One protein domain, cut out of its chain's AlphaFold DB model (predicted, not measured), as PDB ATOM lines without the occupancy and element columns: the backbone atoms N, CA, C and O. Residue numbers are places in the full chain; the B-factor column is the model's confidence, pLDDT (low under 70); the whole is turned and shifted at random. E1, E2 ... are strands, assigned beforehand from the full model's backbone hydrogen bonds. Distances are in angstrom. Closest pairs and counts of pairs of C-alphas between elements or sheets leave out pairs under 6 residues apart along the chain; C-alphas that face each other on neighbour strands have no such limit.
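Overview. This is residues 8 to 122 of the 239 residues of the protein "Autotransporter adhesin" of Chelatococcus caeni (UniProt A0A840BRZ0). Little regular structure: a long loop, residues 8 to 46, leads into a small solenoid, its stacked turns putting E2 to E5 in one wall and short parallel pairings of residues 61 to 62, 75 to 76, 89 to 90 and 103 to 104 in another. The 115 printed residues hold five strands, E1 to E5 in chain and sheet order, mixed, and no named helix: all strand, with 17 residues in named elements. The whole is loose, radius of gyration of the C-alphas 16.7 A, spans 49 by 40 by 22 A.

Arrangement. E1, residues 47 to 49, and E2, residues 52 to 55, form an antiparallel hairpin; N 47 and O 54, 3.3 A apart, are within hydrogen-bond range, as are the next pairs named. E3, residues 67 to 70, is parallel to E2, with N 69 and O 53 at 2.9 A. E4, residues 82 to 84, is parallel to E3, with N 83 and O 68 at 2.8 A. E5, residues 96 to 98, is parallel to E4, with N 97 and O 82 at 2.8 A.

Along the chain. E1 begins at C-alpha 47 (-53.197, -45.215, 1.839); E5 ends at C-alpha 98 (-40.984, -29.712, 6.939). E2 spans 10.4 A and E3 10.3 A.

Size, cuts and confidence. The printed part has no cut. The links from E2 to E5 are long. Residues 8 to 54 have pLDDT under 70.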
ATOM      1  N   LEU A   8     -55.551 -54.395 -15.767       57.09
ATOM      2  CA  LEU A   8     -55.642 -55.126 -14.498       57.09
ATOM      3  C   LEU A   8     -57.042 -54.937 -13.887       57.09
ATOM      4  O   LEU A   8     -57.409 -53.834 -13.486       57.09
ATOM      5  N   ARG A   9     -57.841 -56.011 -13.807       51.75
ATOM      6  CA  ARG A   9     -59.114 -56.042 -13.061       51.75
ATOM      7  C   ARG A   9     -58.929 -56.886 -11.800       51.75
ATOM      8  O   ARG A   9     -58.776 -58.099 -11.901       51.75
ATOM      9  N   GLY A  10     -58.942 -56.257 -10.624       50.28
ATOM     10  CA  GLY A  10     -58.934 -56.972  -9.346       50.28
ATOM     11  C   GLY A  10     -60.227 -57.771  -9.162       50.28
ATOM     12  O   GLY A  10     -61.316 -57.200  -9.159       50.28
ATOM     13  N   GLY A  11     -60.126 -59.095  -9.034       42.84
ATOM     14  CA  GLY A  11     -61.257 -59.961  -8.695       42.84
ATOM     15  C   GLY A  11     -61.463 -60.011  -7.181       42.84
ATOM     16  O   GLY A  11     -60.603 -60.520  -6.468       42.84
ATOM     17  N   GLY A  12     -62.589 -59.492  -6.687       48.09
ATOM     18  CA  GLY A  12     -63.002 -59.598  -5.284       48.09
ATOM     19  C   GLY A  12     -64.228 -60.500  -5.115       48.09
ATOM     20  O   GLY A  12     -65.138 -60.475  -5.940       48.09
ATOM     21  N   VAL A  13     -64.260 -61.289  -4.037       52.94
ATOM     22  CA  VAL A  13     -65.437 -62.063  -3.603       52.94
ATOM     23  C   VAL A  13     -66.386 -61.133  -2.833       52.94
ATOM     24  O   VAL A  13     -65.925 -60.245  -2.114       52.94
ATOM     25  N   ALA A  14     -67.705 -61.312  -2.974       43.00
ATOM     26  CA  ALA A  14     -68.708 -60.452  -2.341       43.00
ATOM     27  C   ALA A  14     -68.496 -60.336  -0.814       43.00
ATOM     28  O   ALA A  14     -68.499 -61.342  -0.109       43.00
ATOM     29  N   GLY A  15     -68.324 -59.104  -0.316       51.34
ATOM     30  CA  GLY A  15     -68.184 -58.801   1.116       51.34
ATOM     31  C   GLY A  15     -66.765 -58.501   1.621       51.34
ATOM     32  O   GLY A  15     -66.599 -58.298   2.820       51.34
ATOM     33  N   GLN A  16     -65.748 -58.440   0.753       45.09
ATOM     34  CA  GLN A  16     -64.384 -57.999   1.096       45.09
ATOM     35  C   GLN A  16     -64.001 -56.728   0.311       45.09
ATOM     36  O   GLN A  16     -64.457 -56.567  -0.824       45.09
ATOM     37  N   PRO A  17     -63.176 -55.816   0.866       44.81
ATOM     38  CA  PRO A  17     -62.714 -54.637   0.134       44.81
ATOM     39  C   PRO A  17     -61.862 -55.050  -1.076       44.81
ATOM     40  O   PRO A  17     -60.940 -55.858  -0.954       44.81
ATOM     41  N   VAL A  18     -62.160 -54.485  -2.250       46.38
ATOM     42  CA  VAL A  18     -61.365 -54.683  -3.471       46.38
ATOM     43  C   VAL A  18     -60.018 -53.984  -3.287       46.38
ATOM     44  O   VAL A  18     -59.964 -52.764  -3.151       46.38
ATOM     45  N   ARG A  19     -58.926 -54.753  -3.274       51.31
ATOM     46  CA  ARG A  19     -57.558 -54.222  -3.242       51.31
ATOM     47  C   ARG A  19     -57.027 -54.176  -4.672       51.31
ATOM     48  O   ARG A  19     -56.741 -55.223  -5.250       51.31
ATOM     49  N   ASN A  20     -56.918 -52.984  -5.252       45.62
ATOM     50  CA  ASN A  20     -56.211 -52.810  -6.520       45.62
ATOM     51  C   ASN A  20     -54.711 -52.777  -6.237       45.62
ATOM     52  O   ASN A  20     -54.223 -51.890  -5.542       45.62
ATOM     53  N   TYR A  21     -54.012 -53.778  -6.753       49.94
ATOM     54  CA  TYR A  21     -52.585 -53.967  -6.573       49.94
ATOM     55  C   TYR A  21     -51.887 -53.680  -7.898       49.94
ATOM     56  O   TYR A  21     -52.093 -54.393  -8.882       49.94
ATOM     57  N   PHE A  22     -51.119 -52.599  -7.940       53.81
ATOM     58  CA  PHE A  22     -50.275 -52.273  -9.076       53.81
ATOM     59  C   PHE A  22     -48.860 -52.741  -8.729       53.81
ATOM     60  O   PHE A  22     -48.276 -52.275  -7.763       53.81
ATOM     61  N   VAL A  23     -48.323 -53.692  -9.492       47.28
ATOM     62  CA  VAL A  23     -46.899 -54.051  -9.446       47.28
ATOM     63  C   VAL A  23     -46.307 -53.599 -10.757       47.28
ATOM     64  O   VAL A  23     -46.784 -53.988 -11.821       47.28
ATOM     65  N   GLY A  24     -45.273 -52.779 -10.692       44.69
ATOM     66  CA  GLY A  24     -44.458 -52.462 -11.847       44.69
ATOM     67  C   GLY A  24     -43.100 -53.126 -11.710       44.69
ATOM     68  O   GLY A  24     -42.517 -53.179 -10.631       44.69
ATOM     69  N   ASN A  25     -42.651 -53.685 -12.825       41.03
ATOM     70  CA  ASN A  25     -41.385 -54.380 -12.981       41.03
ATOM     71  C   ASN A  25     -40.263 -53.378 -13.331       41.03
ATOM     72  O   ASN A  25     -40.528 -52.370 -13.987       41.03
ATOM     73  N   ALA A  26     -39.031 -53.677 -12.908       38.00
ATOM     74  CA  ALA A  26     -37.778 -52.968 -13.230       38.00
ATOM     75  C   ALA A  26     -37.599 -52.801 -14.764       38.00
ATOM     76  O   ALA A  26     -38.104 -53.628 -15.519       38.00
ATOM     77  N   ASP A  27     -36.956 -51.799 -15.373       40.94
ATOM     78  CA  ASP A  27     -35.936 -50.797 -15.020       40.94
ATOM     79  C   ASP A  27     -36.036 -49.629 -16.030       40.94
ATOM     80  O   ASP A  27     -36.669 -49.777 -17.078       40.94
ATOM     81  N   ASN A  28     -35.319 -48.524 -15.785       41.09
ATOM     82  CA  ASN A  28     -34.189 -48.067 -16.625       41.09
ATOM     83  C   ASN A  28     -33.955 -46.567 -16.475       41.09
ATOM     84  O   ASN A  28     -34.815 -45.829 -16.005       41.09
ATOM     85  N   ALA A  29     -32.793 -46.101 -16.925       45.84
ATOM     86  CA  ALA A  29     -32.596 -44.703 -17.268       45.84
ATOM     87  C   ALA A  29     -33.800 -44.123 -18.060       45.84
ATOM     88  O   ALA A  29     -33.854 -44.230 -19.283       45.84
ATOM     89  N   ASN A  30     -34.679 -43.443 -17.307       45.75
ATOM     90  CA  ASN A  30     -35.771 -42.521 -17.655       45.75
ATOM     91  C   ASN A  30     -37.173 -43.077 -17.973       45.75
ATOM     92  O   ASN A  30     -37.461 -43.353 -19.131       45.75
ATOM     93  N   GLN A  31     -38.194 -43.051 -17.107       40.41
ATOM     94  CA  GLN A  31     -38.350 -43.236 -15.656       40.41
ATOM     95  C   GLN A  31     -39.649 -44.059 -15.536       40.41
ATOM     96  O   GLN A  31     -40.702 -43.626 -16.011       40.41
ATOM     97  N   SER A  32     -39.571 -45.247 -14.941       37.62
ATOM     98  CA  SER A  32     -40.707 -46.147 -14.735       37.62
ATOM     99  C   SER A  32     -41.430 -45.780 -13.440       37.62
ATOM    100  O   SER A  32     -40.924 -46.070 -12.358       37.62
ATOM    101  N   ASN A  33     -42.605 -45.155 -13.529       40.31
ATOM    102  CA  ASN A  33     -43.417 -44.875 -12.343       40.31
ATOM    103  C   ASN A  33     -44.405 -46.013 -12.074       40.31
ATOM    104  O   ASN A  33     -45.181 -46.411 -12.941       40.31
ATOM    105  N   VAL A  34     -44.371 -46.500 -10.834       45.38
ATOM    106  CA  VAL A  34     -45.138 -47.631 -10.313       45.38
ATOM    107  C   VAL A  34     -45.856 -47.183  -9.046       45.38
ATOM    108  O   VAL A  34     -45.248 -46.586  -8.162       45.38
ATOM    109  N   TRP A  35     -47.150 -47.476  -8.966       38.22
ATOM    110  CA  TRP A  35     -47.975 -47.280  -7.776       38.22
ATOM    111  C   TRP A  35     -47.707 -48.423  -6.784       38.22
ATOM    112  O   TRP A  35     -47.734 -49.569  -7.204       38.22
ATOM    113  N   ILE A  36     -47.479 -48.135  -5.498       55.03
ATOM    114  CA  ILE A  36     -47.262 -49.135  -4.423       55.03
ATOM    115  C   ILE A  36     -48.238 -48.786  -3.288       55.03
ATOM    116  O   ILE A  36     -48.321 -47.616  -2.933       55.03
ATOM    117  N   GLY A  37     -49.120 -49.672  -2.796       57.06
ATOM    118  CA  GLY A  37     -48.863 -50.793  -1.859       57.06
ATOM    119  C   GLY A  37     -48.178 -52.090  -2.341       57.06
ATOM    120  O   GLY A  37     -47.876 -52.243  -3.516       57.06
ATOM    121  N   ASP A  38     -47.915 -52.998  -1.387       40.97
ATOM    122  CA  ASP A  38     -46.671 -53.797  -1.238       40.97
ATOM    123  C   ASP A  38     -46.382 -54.983  -2.181       40.97
ATOM    124  O   ASP A  38     -47.179 -55.914  -2.238       40.97
ATOM    125  N   ALA A  39     -45.159 -55.061  -2.739       36.56
ATOM    126  CA  ALA A  39     -44.442 -56.336  -2.943       36.56
ATOM    127  C   ALA A  39     -43.068 -56.328  -2.234       36.56
ATOM    128  O   ALA A  39     -42.065 -55.917  -2.821       36.56
ATOM    129  N   GLY A  40     -43.001 -56.842  -1.001       42.94
ATOM    130  CA  GLY A  40     -41.754 -57.252  -0.343       42.94
ATOM    131  C   GLY A  40     -41.285 -56.463   0.888       42.94
ATOM    132  O   GLY A  40     -40.188 -56.746   1.361       42.94
ATOM    133  N   HIS A  41     -42.060 -55.527   1.435       42.84
ATOM    134  CA  HIS A  41     -41.834 -54.924   2.757       42.84
ATOM    135  C   HIS A  41     -43.120 -54.977   3.594       42.84
ATOM    136  O   HIS A  41     -44.077 -54.247   3.343       42.84
ATOM    137  N   THR A  42     -43.110 -55.794   4.653       42.19
ATOM    138  CA  THR A  42     -44.244 -56.064   5.563       42.19
ATOM    139  C   THR A  42     -44.808 -54.854   6.315       42.19
ATOM    140  O   THR A  42     -45.837 -55.003   6.966       42.19
ATOM    141  N   ASP A  43     -44.194 -53.673   6.199       46.84
ATOM    142  CA  ASP A  43     -44.590 -52.481   6.949       46.84
ATOM    143  C   ASP A  43     -44.925 -51.254   6.085       46.84
ATOM    144  O   ASP A  43     -45.315 -50.248   6.650       46.84
ATOM    145  N   SER A  44     -44.845 -51.271   4.747       45.34
ATOM    146  CA  SER A  44     -45.148 -50.073   3.927       45.34
ATOM    147  C   SER A  44     -46.624 -49.965   3.518       45.34
ATOM    148  O   SER A  44     -47.095 -50.715   2.664       45.34
ATOM    149  N   THR A  45     -47.361 -48.998   4.087       47.59
ATOM    150  CA  THR A  45     -48.772 -48.726   3.750       47.59
ATOM    151  C   THR A  45     -48.891 -47.352   3.088       47.59
ATOM    152  O   THR A  45     -48.861 -46.324   3.754       47.59
ATOM    153  N   THR A  46     -49.070 -47.316   1.766       49.31
ATOM    154  CA  THR A  46     -49.548 -46.100   1.085       49.31
ATOM    155  C   THR A  46     -51.068 -46.156   1.054       49.31
ATOM    156  O   THR A  46     -51.636 -46.991   0.344       49.31
ATOM    157  N   THR A  47     -51.731 -45.299   1.832       47.22
ATOM    158  CA  THR A  47     -53.197 -45.215   1.839       47.22
ATOM    159  C   THR A  47     -53.640 -43.859   1.317       47.22
ATOM    160  O   THR A  47     -53.311 -42.824   1.888       47.22
ATOM    161  N   ILE A  48     -54.385 -43.874   0.213       51.91
ATOM    162  CA  ILE A  48     -55.015 -42.693  -0.378       51.91
ATOM    163  C   ILE A  48     -56.520 -42.853  -0.148       51.91
ATOM    164  O   ILE A  48     -57.177 -43.612  -0.862       51.91
ATOM    165  N   TYR A  49     -57.065 -42.185   0.867       44.16
ATOM    166  CA  TYR A  49     -58.515 -42.052   1.049       44.16
ATOM    167  C   TYR A  49     -58.979 -40.687   0.522       44.16
ATOM    168  O   TYR A  49     -58.178 -39.772   0.334       44.16
ATOM    169  N   ALA A  50     -60.288 -40.511   0.317       40.62
ATOM    170  CA  ALA A  50     -60.841 -39.168   0.176       40.62
ATOM    171  C   ALA A  50     -60.542 -38.383   1.473       40.62
ATOM    172  O   ALA A  50     -60.944 -38.820   2.550       40.62
ATOM    173  N   ASN A  51     -59.839 -37.249   1.356       46.19
ATOM    174  CA  ASN A  51     -59.486 -36.295   2.422       46.19
ATOM    175  C   ASN A  51     -58.199 -36.550   3.248       46.19
ATOM    176  O   ASN A  51     -57.993 -35.799   4.192       46.19
ATOM    177  N   HIS A  52     -57.318 -37.519   2.947       59.69
ATOM    178  CA  HIS A  52     -55.947 -37.543   3.517       59.69
ATOM    179  C   HIS A  52     -54.935 -38.322   2.650       59.69
ATOM    180  O   HIS A  52     -55.317 -39.229   1.907       59.69
ATOM    181  N   PHE A  53     -53.643 -37.970   2.741       68.75
ATOM    182  CA  PHE A  53     -52.552 -38.541   1.930       68.75
ATOM    183  C   PHE A  53     -51.393 -39.042   2.806       68.75
ATOM    184  O   PHE A  53     -50.652 -38.238   3.365       68.75
ATOM    185  N   ALA A  54     -51.215 -40.363   2.911       65.12
ATOM    186  CA  ALA A  54     -50.124 -40.968   3.679       65.12
ATOM    187  C   ALA A  54     -49.219 -41.842   2.796       65.12
ATOM    188  O   ALA A  54     -49.702 -42.759   2.125       65.12
ATOM    189  N   VAL A  55     -47.909 -41.583   2.822       77.94
ATOM    190  CA  VAL A  55     -46.883 -42.372   2.113       77.94
ATOM    191  C   VAL A  55     -45.754 -42.701   3.079       77.94
ATOM    192  O   VAL A  55     -44.969 -41.824   3.420       77.94
ATOM    193  N   GLY A  56     -45.636 -43.956   3.500       72.00
ATOM    194  CA  GLY A  56     -44.577 -44.393   4.407       72.00
ATOM    195  C   GLY A  56     -44.830 -45.798   4.946       72.00
ATOM    196  O   GLY A  56     -45.476 -46.613   4.283       72.00
ATOM    197  N   ASP A  57     -44.300 -46.088   6.132       74.38
ATOM    198  CA  ASP A  57     -44.516 -47.364   6.814       74.38
ATOM    199  C   ASP A  57     -45.710 -47.339   7.790       74.38
ATOM    200  O   ASP A  57     -46.447 -46.354   7.865       74.38
ATOM    201  N   SER A  58     -45.899 -48.419   8.548       74.81
ATOM    202  CA  SER A  58     -46.963 -48.612   9.538       74.81
ATOM    203  C   SER A  58     -46.952 -47.574  10.663       74.81
ATOM    204  O   SER A  58     -47.922 -47.479  11.414       74.81
ATOM    205  N   THR A  59     -45.893 -46.768  10.765       79.94
ATOM    206  CA  THR A  59     -45.761 -45.673  11.731       79.94
ATOM    207  C   THR A  59     -46.179 -44.312  11.161       79.94
ATOM    208  O   THR A  59     -46.229 -43.326  11.893       79.94
ATOM    209  N   THR A  60     -46.514 -44.242   9.870       83.38
ATOM    210  CA  THR A  60     -46.966 -43.013   9.198       83.38
ATOM    211  C   THR A  60     -48.464 -42.810   9.414       83.38
ATOM    212  O   THR A  60     -49.258 -43.705   9.131       83.38
ATOM    213  N   SER A  61     -48.873 -41.629   9.879       86.44
ATOM    214  CA  SER A  61     -50.268 -41.332  10.222       86.44
ATOM    215  C   SER A  61     -50.695 -39.957   9.716       86.44
ATOM    216  O   SER A  61     -50.180 -38.940  10.166       86.44
ATOM    217  N   ALA A  62     -51.679 -39.917   8.819       88.56
ATOM    218  CA  ALA A  62     -52.397 -38.699   8.439       88.56
ATOM    219  C   ALA A  62     -53.847 -38.808   8.938       88.56
ATOM    220  O   ALA A  62     -54.752 -39.116   8.167       88.56
ATOM    221  N   SER A  63     -54.054 -38.658  10.249       85.44
ATOM    222  CA  SER A  63     -55.365 -38.853  10.888       85.44
ATOM    223  C   SER A  63     -56.249 -37.604  10.884       85.44
ATOM    224  O   SER A  63     -57.450 -37.714  11.127       85.44
ATOM    225  N   GLY A  64     -55.671 -36.429  10.629       78.06
ATOM    226  CA  GLY A  64     -56.409 -35.176  10.514       78.06
ATOM    227  C   GLY A  64     -57.227 -35.069   9.222       78.06
ATOM    228  O   GLY A  64     -56.918 -35.691   8.204       78.06
ATOM    229  N   ALA A  65     -58.284 -34.253   9.238       81.69
ATOM    230  CA  ALA A  65     -59.028 -33.935   8.020       81.69
ATOM    231  C   ALA A  65     -58.137 -33.141   7.049       81.69
ATOM    232  O   ALA A  65     -57.473 -32.204   7.469       81.69
ATOM    233  N   ASN A  66     -58.114 -33.499   5.763       82.56
ATOM    234  CA  ASN A  66     -57.232 -32.909   4.740       82.56
ATOM    235  C   ASN A  66     -55.728 -33.017   5.054       82.56
ATOM    236  O   ASN A  66     -54.923 -32.296   4.465       82.56
ATOM    237  N   ALA A  67     -55.336 -33.907   5.967       87.25
ATOM    238  CA  ALA A  67     -53.953 -34.025   6.395       87.25
ATOM    239  C   ALA A  67     -53.091 -34.792   5.380       87.25
ATOM    240  O   ALA A  67     -53.571 -35.670   4.650       87.25
ATOM    241  N   ALA A  68     -51.787 -34.517   5.378       90.50
ATOM    242  CA  ALA A  68     -50.813 -35.311   4.634       90.50
ATOM    243  C   ALA A  68     -49.600 -35.673   5.492       90.50
ATOM    244  O   ALA A  68     -49.051 -34.819   6.181       90.50
ATOM    245  N   ALA A  69     -49.153 -36.925   5.409       91.50
ATOM    246  CA  ALA A  69     -47.977 -37.435   6.108       91.50
ATOM    247  C   ALA A  69     -47.086 -38.228   5.143       91.50
ATOM    248  O   ALA A  69     -47.525 -39.196   4.520       91.50
ATOM    249  N   ILE A  70     -45.832 -37.811   4.980       91.75
ATOM    250  CA  ILE A  70     -44.914 -38.376   3.986       91.75
ATOM    251  C   ILE A  70     -43.599 -38.776   4.657       91.75
ATOM    252  O   ILE A  70     -42.918 -37.938   5.249       91.75
ATOM    253  N   SER A  71     -43.177 -40.018   4.412       90.12
ATOM    254  CA  SER A  71     -42.061 -40.779   5.002       90.12
ATOM    255  C   SER A  71     -42.410 -41.517   6.309       90.12
ATOM    256  O   SER A  71     -43.305 -41.081   7.030       90.12
ATOM    257  N   PRO A  72     -41.675 -42.601   6.648       86.19
ATOM    258  CA  PRO A  72     -41.826 -43.344   7.902       86.19
ATOM    259  C   PRO A  72     -41.901 -42.463   9.148       86.19
ATOM    260  O   PRO A  72     -41.085 -41.557   9.327       86.19
ATOM    261  N   GLY A  73     -42.863 -42.734  10.021       87.12
ATOM    262  CA  GLY A  73     -43.046 -42.026  11.288       87.12
ATOM    263  C   GLY A  73     -43.563 -40.597  11.154       87.12
ATOM    264  O   GLY A  73     -43.608 -39.894  12.160       87.12
ATOM    265  N   ALA A  74     -43.915 -40.133   9.949       95.88
ATOM    266  CA  ALA A  74     -44.538 -38.825   9.787       95.88
ATOM    267  C   ALA A  74     -45.964 -38.843  10.364       95.88
ATOM    268  O   ALA A  74     -46.750 -39.743  10.062       95.88
ATOM    269  N   VAL A  75     -46.308 -37.844  11.174       96.25
ATOM    270  CA  VAL A  75     -47.605 -37.723  11.849       96.25
ATOM    271  C   VAL A  75     -48.226 -36.369  11.536       96.25
ATOM    272  O   VAL A  75     -47.682 -35.340  11.915       96.25
ATOM    273  N   ALA A  76     -49.383 -36.367  10.885       95.94
ATOM    274  CA  ALA A  76     -50.236 -35.203  10.683       95.94
ATOM    275  C   ALA A  76     -51.599 -35.474  11.339       95.94
ATOM    276  O   ALA A  76     -52.453 -36.165  10.771       95.94
ATOM    277  N   SER A  77     -51.768 -35.014  12.582       93.44
ATOM    278  CA  SER A  77     -52.884 -35.441  13.439       93.44
ATOM    279  C   SER A  77     -54.094 -34.508  13.435       93.44
ATOM    280  O   SER A  77     -55.180 -34.952  13.798       93.44
ATOM    281  N   GLU A  78     -53.920 -33.261  12.997       94.69
ATOM    282  CA  GLU A  78     -54.945 -32.210  13.028       94.69
ATOM    283  C   GLU A  78     -55.430 -31.809  11.629       94.69
ATOM    284  O   GLU A  78     -54.839 -32.184  10.613       94.69
ATOM    285  N   ALA A  79     -56.531 -31.054  11.569       89.19
ATOM    286  CA  ALA A  79     -57.083 -30.574  10.306       89.19
ATOM    287  C   ALA A  79     -56.068 -29.714   9.528       89.19
ATOM    288  O   ALA A  79     -55.354 -28.899  10.112       89.19
ATOM    289  N   ASP A  80     -56.000 -29.926   8.214       94.25
ATOM    290  CA  ASP A  80     -55.109 -29.241   7.270       94.25
ATOM    291  C   ASP A  80     -53.604 -29.343   7.622       94.25
ATOM    292  O   ASP A  80     -52.783 -28.568   7.125       94.25
ATOM    293  N   ALA A  81     -53.214 -30.304   8.469       96.94
ATOM    294  CA  ALA A  81     -51.830 -30.506   8.887       96.94
ATOM    295  C   ALA A  81     -50.997 -31.245   7.823       96.94
ATOM    296  O   ALA A  81     -51.443 -32.223   7.217       96.94
ATOM    297  N   LEU A  82     -49.745 -30.825   7.630       97.50
ATOM    298  CA  LEU A  82     -48.817 -31.417   6.663       97.50
ATOM    299  C   LEU A  82     -47.501 -31.815   7.341       97.50
ATOM    300  O   LEU A  82     -46.747 -30.963   7.797       97.50
ATOM    301  N   ALA A  83     -47.184 -33.105   7.356       97.69
ATOM    302  CA  ALA A  83     -45.927 -33.650   7.857       97.69
ATOM    303  C   ALA A  83     -45.105 -34.232   6.696       97.69
ATOM    304  O   ALA A  83     -45.500 -35.212   6.062       97.69
ATOM    305  N   PHE A  84     -43.960 -33.621   6.391       96.62
ATOM    306  CA  PHE A  84     -43.083 -34.024   5.295       96.62
ATOM    307  C   PHE A  84     -41.679 -34.351   5.804       96.62
ATOM    308  O   PHE A  84     -40.863 -33.459   6.032       96.62
ATOM    309  N   GLY A  85     -41.361 -35.636   5.919       96.06
ATOM    310  CA  GLY A  85     -40.054 -36.135   6.342       96.06
ATOM    311  C   GLY A  85     -40.171 -37.189   7.438       96.06
ATOM    312  O   GLY A  85     -41.139 -37.211   8.198       96.06
ATOM    313  N   ALA A  86     -39.176 -38.074   7.523       94.81
ATOM    314  CA  ALA A  86     -39.223 -39.192   8.460       94.81
ATOM    315  C   ALA A  86     -39.289 -38.699   9.916       94.81
ATOM    316  O   ALA A  86     -38.493 -37.845  10.308       94.81
ATOM    317  N   GLY A  87     -40.246 -39.197  10.699       95.62
ATOM    318  CA  GLY A  87     -40.471 -38.766  12.084       95.62
ATOM    319  C   GLY A  87     -40.951 -37.317  12.249       95.62
ATOM    320  O   GLY A  87     -40.884 -36.790  13.357       95.62
ATOM    321  N   SER A  88     -41.361 -36.635  11.171       98.38
ATOM    322  CA  SER A  88     -41.919 -35.277  11.264       98.38
ATOM    323  C   SER A  88     -43.311 -35.292  11.902       98.38
ATOM    324  O   SER A  88     -44.081 -36.223  11.694       98.38
ATOM    325  N   GLN A  89     -43.650 -34.274  12.686       98.31
ATOM    326  CA  GLN A  89     -44.893 -34.222  13.455       98.31
ATOM    327  C   GLN A  89     -45.571 -32.863  13.274       98.31
ATOM    328  O   GLN A  89     -45.076 -31.854  13.768       98.31
ATOM    329  N   ALA A  90     -46.699 -32.831  12.571       98.31
ATOM    330  CA  ALA A  90     -47.598 -31.689  12.463       98.31
ATOM    331  C   ALA A  90     -48.848 -31.963  13.314       98.31
ATOM    332  O   ALA A  90     -49.769 -32.666  12.894       98.31
ATOM    333  N   THR A  91     -48.848 -31.449  14.543       98.00
ATOM    334  CA  THR A  91     -49.840 -31.786  15.582       98.00
ATOM    335  C   THR A  91     -50.745 -30.613  15.951       98.00
ATOM    336  O   THR A  91     -51.354 -30.616  17.016       98.00
ATOM    337  N   ALA A  92     -50.813 -29.594  15.094       98.31
ATOM    338  CA  ALA A  92     -51.685 -28.436  15.249       98.31
ATOM    339  C   ALA A  92     -52.419 -28.124  13.935       98.31
ATOM    340  O   ALA A  92     -51.939 -28.457  12.849       98.31
ATOM    341  N   GLU A  93     -53.582 -27.481  14.040       97.69
ATOM    342  CA  GLU A  93     -54.430 -27.126  12.896       97.69
ATOM    343  C   GLU A  93     -53.685 -26.229  11.891       97.69
ATOM    344  O   GLU A  93     -53.080 -25.218  12.264       97.69
ATOM    345  N   GLY A  94     -53.700 -26.605  10.610       97.25
ATOM    346  CA  GLY A  94     -53.028 -25.868   9.534       97.25
ATOM    347  C   GLY A  94     -51.500 -25.791   9.666       97.25
ATOM    348  O   GLY A  94     -50.877 -24.914   9.064       97.25
ATOM    349  N   ALA A  95     -50.881 -26.643  10.488       98.38
ATOM    350  CA  ALA A  95     -49.438 -26.638  10.709       98.38
ATOM    351  C   ALA A  95     -48.684 -27.478   9.667       98.38
ATOM    352  O   ALA A  95     -49.156 -28.522   9.218       98.38
ATOM    353  N   VAL A  96     -47.467 -27.058   9.324       98.62
ATOM    354  CA  VAL A  96     -46.585 -27.751   8.378       98.62
ATOM    355  C   VAL A  96     -45.262 -28.092   9.055       98.62
ATOM    356  O   VAL A  96     -44.471 -27.203   9.359       98.62
ATOM    357  N   ALA A  97     -44.978 -29.376   9.252       98.50
ATOM    358  CA  ALA A  97     -43.673 -29.869   9.680       98.50
ATOM    359  C   ALA A  97     -42.854 -30.289   8.451       98.50
ATOM    360  O   ALA A  97     -43.163 -31.281   7.792       98.50
ATOM    361  N   LEU A  98     -41.805 -29.530   8.133       98.12
ATOM    362  CA  LEU A  98     -40.984 -29.712   6.939       98.12
ATOM    363  C   LEU A  98     -39.576 -30.196   7.306       98.12
ATOM    364  O   LEU A  98     -38.794 -29.473   7.923       98.12
ATOM    365  N   GLY A  99     -39.234 -31.413   6.895       98.06
ATOM    366  CA  GLY A  99     -37.961 -32.081   7.165       98.06
ATOM    367  C   GLY A  99     -38.070 -33.198   8.207       98.06
ATOM    368  O   GLY A  99     -38.981 -33.229   9.028       98.06
ATOM    369  N   ALA A 100     -37.117 -34.135   8.176       97.56
ATOM    370  CA  ALA A 100     -37.095 -35.275   9.096       97.56
ATOM    371  C   ALA A 100     -37.005 -34.823  10.566       97.56
ATOM    372  O   ALA A 100     -36.187 -33.970  10.895       97.56
ATOM    373  N   GLY A 101     -37.837 -35.364  11.451       97.19
ATOM    374  CA  GLY A 101     -37.864 -34.985  12.869       97.19
ATOM    375  C   GLY A 101     -38.323 -33.551  13.158       97.19
ATOM    376  O   GLY A 101     -38.212 -33.112  14.297       97.19
ATOM    377  N   SER A 102     -38.822 -32.798  12.166       98.56
ATOM    378  CA  SER A 102     -39.412 -31.477  12.420       98.56
ATOM    379  C   SER A 102     -40.694 -31.599  13.235       98.56
ATOM    380  O   SER A 102     -41.482 -32.514  13.003       98.56
ATOM    381  N   VAL A 103     -40.937 -30.650  14.134       98.56
ATOM    382  CA  VAL A 103     -42.142 -30.600  14.971       98.56
ATOM    383  C   VAL A 103     -42.837 -29.258  14.762       98.56
ATOM    384  O   VAL A 103     -42.232 -28.207  14.971       98.56
ATOM    385  N   ALA A 104     -44.092 -29.299  14.325       98.31
ATOM    386  CA  ALA A 104     -44.979 -28.153  14.165       98.31
ATOM    387  C   ALA A 104     -46.190 -28.328  15.095       98.31
ATOM    388  O   ALA A 104     -47.160 -29.011  14.761       98.31
ATOM    389  N   ASP A 105     -46.103 -27.730  16.281       97.62
ATOM    390  CA  ASP A 105     -47.058 -27.852  17.391       97.62
ATOM    391  C   ASP A 105     -47.915 -26.589  17.603       97.62
ATOM    392  O   ASP A 105     -48.702 -26.507  18.546       97.62
ATOM    393  N   GLN A 106     -47.792 -25.607  16.706       98.12
ATOM    394  CA  GLN A 106     -48.536 -24.348  16.724       98.12
ATOM    395  C   GLN A 106     -49.390 -24.205  15.466       98.12
ATOM    396  O   GLN A 106     -48.916 -24.440  14.351       98.12
ATOM    397  N   ALA A 107     -50.645 -23.787  15.641       98.25
ATOM    398  CA  ALA A 107     -51.589 -23.652  14.539       98.25
ATOM    399  C   ALA A 107     -51.129 -22.601  13.516       98.25
ATOM    400  O   ALA A 107     -50.600 -21.555  13.896       98.25
ATOM    401  N   ASN A 108     -51.376 -22.851  12.228       97.94
ATOM    402  CA  ASN A 108     -51.009 -21.966  11.111       97.94
ATOM    403  C   ASN A 108     -49.510 -21.602  11.053       97.94
ATOM    404  O   ASN A 108     -49.151 -20.464  10.743       97.94
ATOM    405  N   THR A 109     -48.621 -22.549  11.363       98.06
ATOM    406  CA  THR A 109     -47.165 -22.342  11.300       98.06
ATOM    407  C   THR A 109     -46.476 -23.322  10.360       98.06
ATOM    408  O   THR A 109     -46.968 -24.418  10.108       98.06
ATOM    409  N   VAL A 110     -45.301 -22.936   9.861       98.44
ATOM    410  CA  VAL A 110     -44.376 -23.848   9.181       98.44
ATOM    411  C   VAL A 110     -43.151 -24.016  10.069       98.44
ATOM    412  O   VAL A 110     -42.411 -23.059  10.293       98.44
ATOM    413  N   SER A 111     -42.917 -25.229  10.558       98.38
ATOM    414  CA  SER A 111     -41.700 -25.588  11.277       98.38
ATOM    415  C   SER A 111     -40.735 -26.318  10.355       98.38
ATOM    416  O   SER A 111     -41.090 -27.301   9.705       98.38
ATOM    417  N   VAL A 112     -39.489 -25.854  10.312       98.44
ATOM    418  CA  VAL A 112     -38.408 -26.485   9.539       98.44
ATOM    419  C   VAL A 112     -37.493 -27.352  10.404       98.44
ATOM    420  O   VAL A 112     -36.492 -27.860   9.907       98.44
ATOM    421  N   GLY A 113     -37.787 -27.514  11.693       98.00
ATOM    422  CA  GLY A 113     -36.947 -28.246  12.641       98.00
ATOM    423  C   GLY A 113     -37.685 -28.570  13.932       98.00
ATOM    424  O   GLY A 113     -38.913 -28.569  13.972       98.00
ATOM    425  N   ALA A 114     -36.932 -28.856  14.982       97.81
ATOM    426  CA  ALA A 114     -37.450 -28.998  16.338       97.81
ATOM    427  C   ALA A 114     -36.594 -28.164  17.296       97.81
ATOM    428  O   ALA A 114     -35.528 -27.677  16.918       97.81
ATOM    429  N   VAL A 115     -37.063 -27.976  18.530       96.50
ATOM    430  CA  VAL A 115     -36.290 -27.274  19.565       96.50
ATOM    431  C   VAL A 115     -34.973 -28.016  19.801       96.50
ATOM    432  O   VAL A 115     -34.992 -29.187  20.173       96.50
ATOM    433  N   GLY A 116     -33.843 -27.336  19.600       97.25
ATOM    434  CA  GLY A 116     -32.503 -27.926  19.688       97.25
ATOM    435  C   GLY A 116     -32.007 -28.607  18.406       97.25
ATOM    436  O   GLY A 116     -30.830 -28.952  18.339       97.25
ATOM    437  N   ASP A 117     -32.869 -28.747  17.394       97.44
ATOM    438  CA  ASP A 117     -32.580 -29.303  16.067       97.44
ATOM    439  C   ASP A 117     -33.069 -28.336  14.968       97.44
ATOM    440  O   ASP A 117     -33.777 -28.703  14.017       97.44
ATOM    441  N   GLU A 118     -32.740 -27.049  15.108       98.19
ATOM    442  CA  GLU A 118     -33.156 -26.014  14.168       98.19
ATOM    443  C   GLU A 118     -32.443 -26.148  12.816       98.19
ATOM    444  O   GLU A 118     -31.244 -26.423  12.714       98.19
ATOM    445  N   ARG A 119     -33.174 -25.864  11.734       98.00
ATOM    446  CA  ARG A 119     -32.607 -25.803  10.383       98.00
ATOM    447  C   ARG A 119     -32.428 -24.374   9.915       98.00
ATOM    448  O   ARG A 119     -33.216 -23.482  10.209       98.00
ATOM    449  N   ARG A 120     -31.394 -24.170   9.102       97.81
ATOM    450  CA  ARG A 120     -31.176 -22.906   8.400       97.81
ATOM    451  C   ARG A 120     -32.040 -22.848   7.146       97.81
ATOM    452  O   ARG A 120     -31.983 -23.754   6.320       97.81
ATOM    453  N   VAL A 121     -32.726 -21.726   6.959       97.81
ATOM    454  CA  VAL A 121     -33.336 -21.358   5.677       97.81
ATOM    455  C   VAL A 121     -32.330 -20.492   4.916       97.81
ATOM    456  O   VAL A 121     -31.955 -19.413   5.373       97.81
ATOM    457  N   VAL A 122     -31.815 -20.993   3.794       97.62
ATOM    458  CA  VAL A 122     -30.776 -20.326   2.988       97.62
ATOM    459  C   VAL A 122     -31.302 -19.965   1.602       97.62
ATOM    460  O   VAL A 122     -32.317 -20.499   1.170       97.62
TER     461      VAL A 122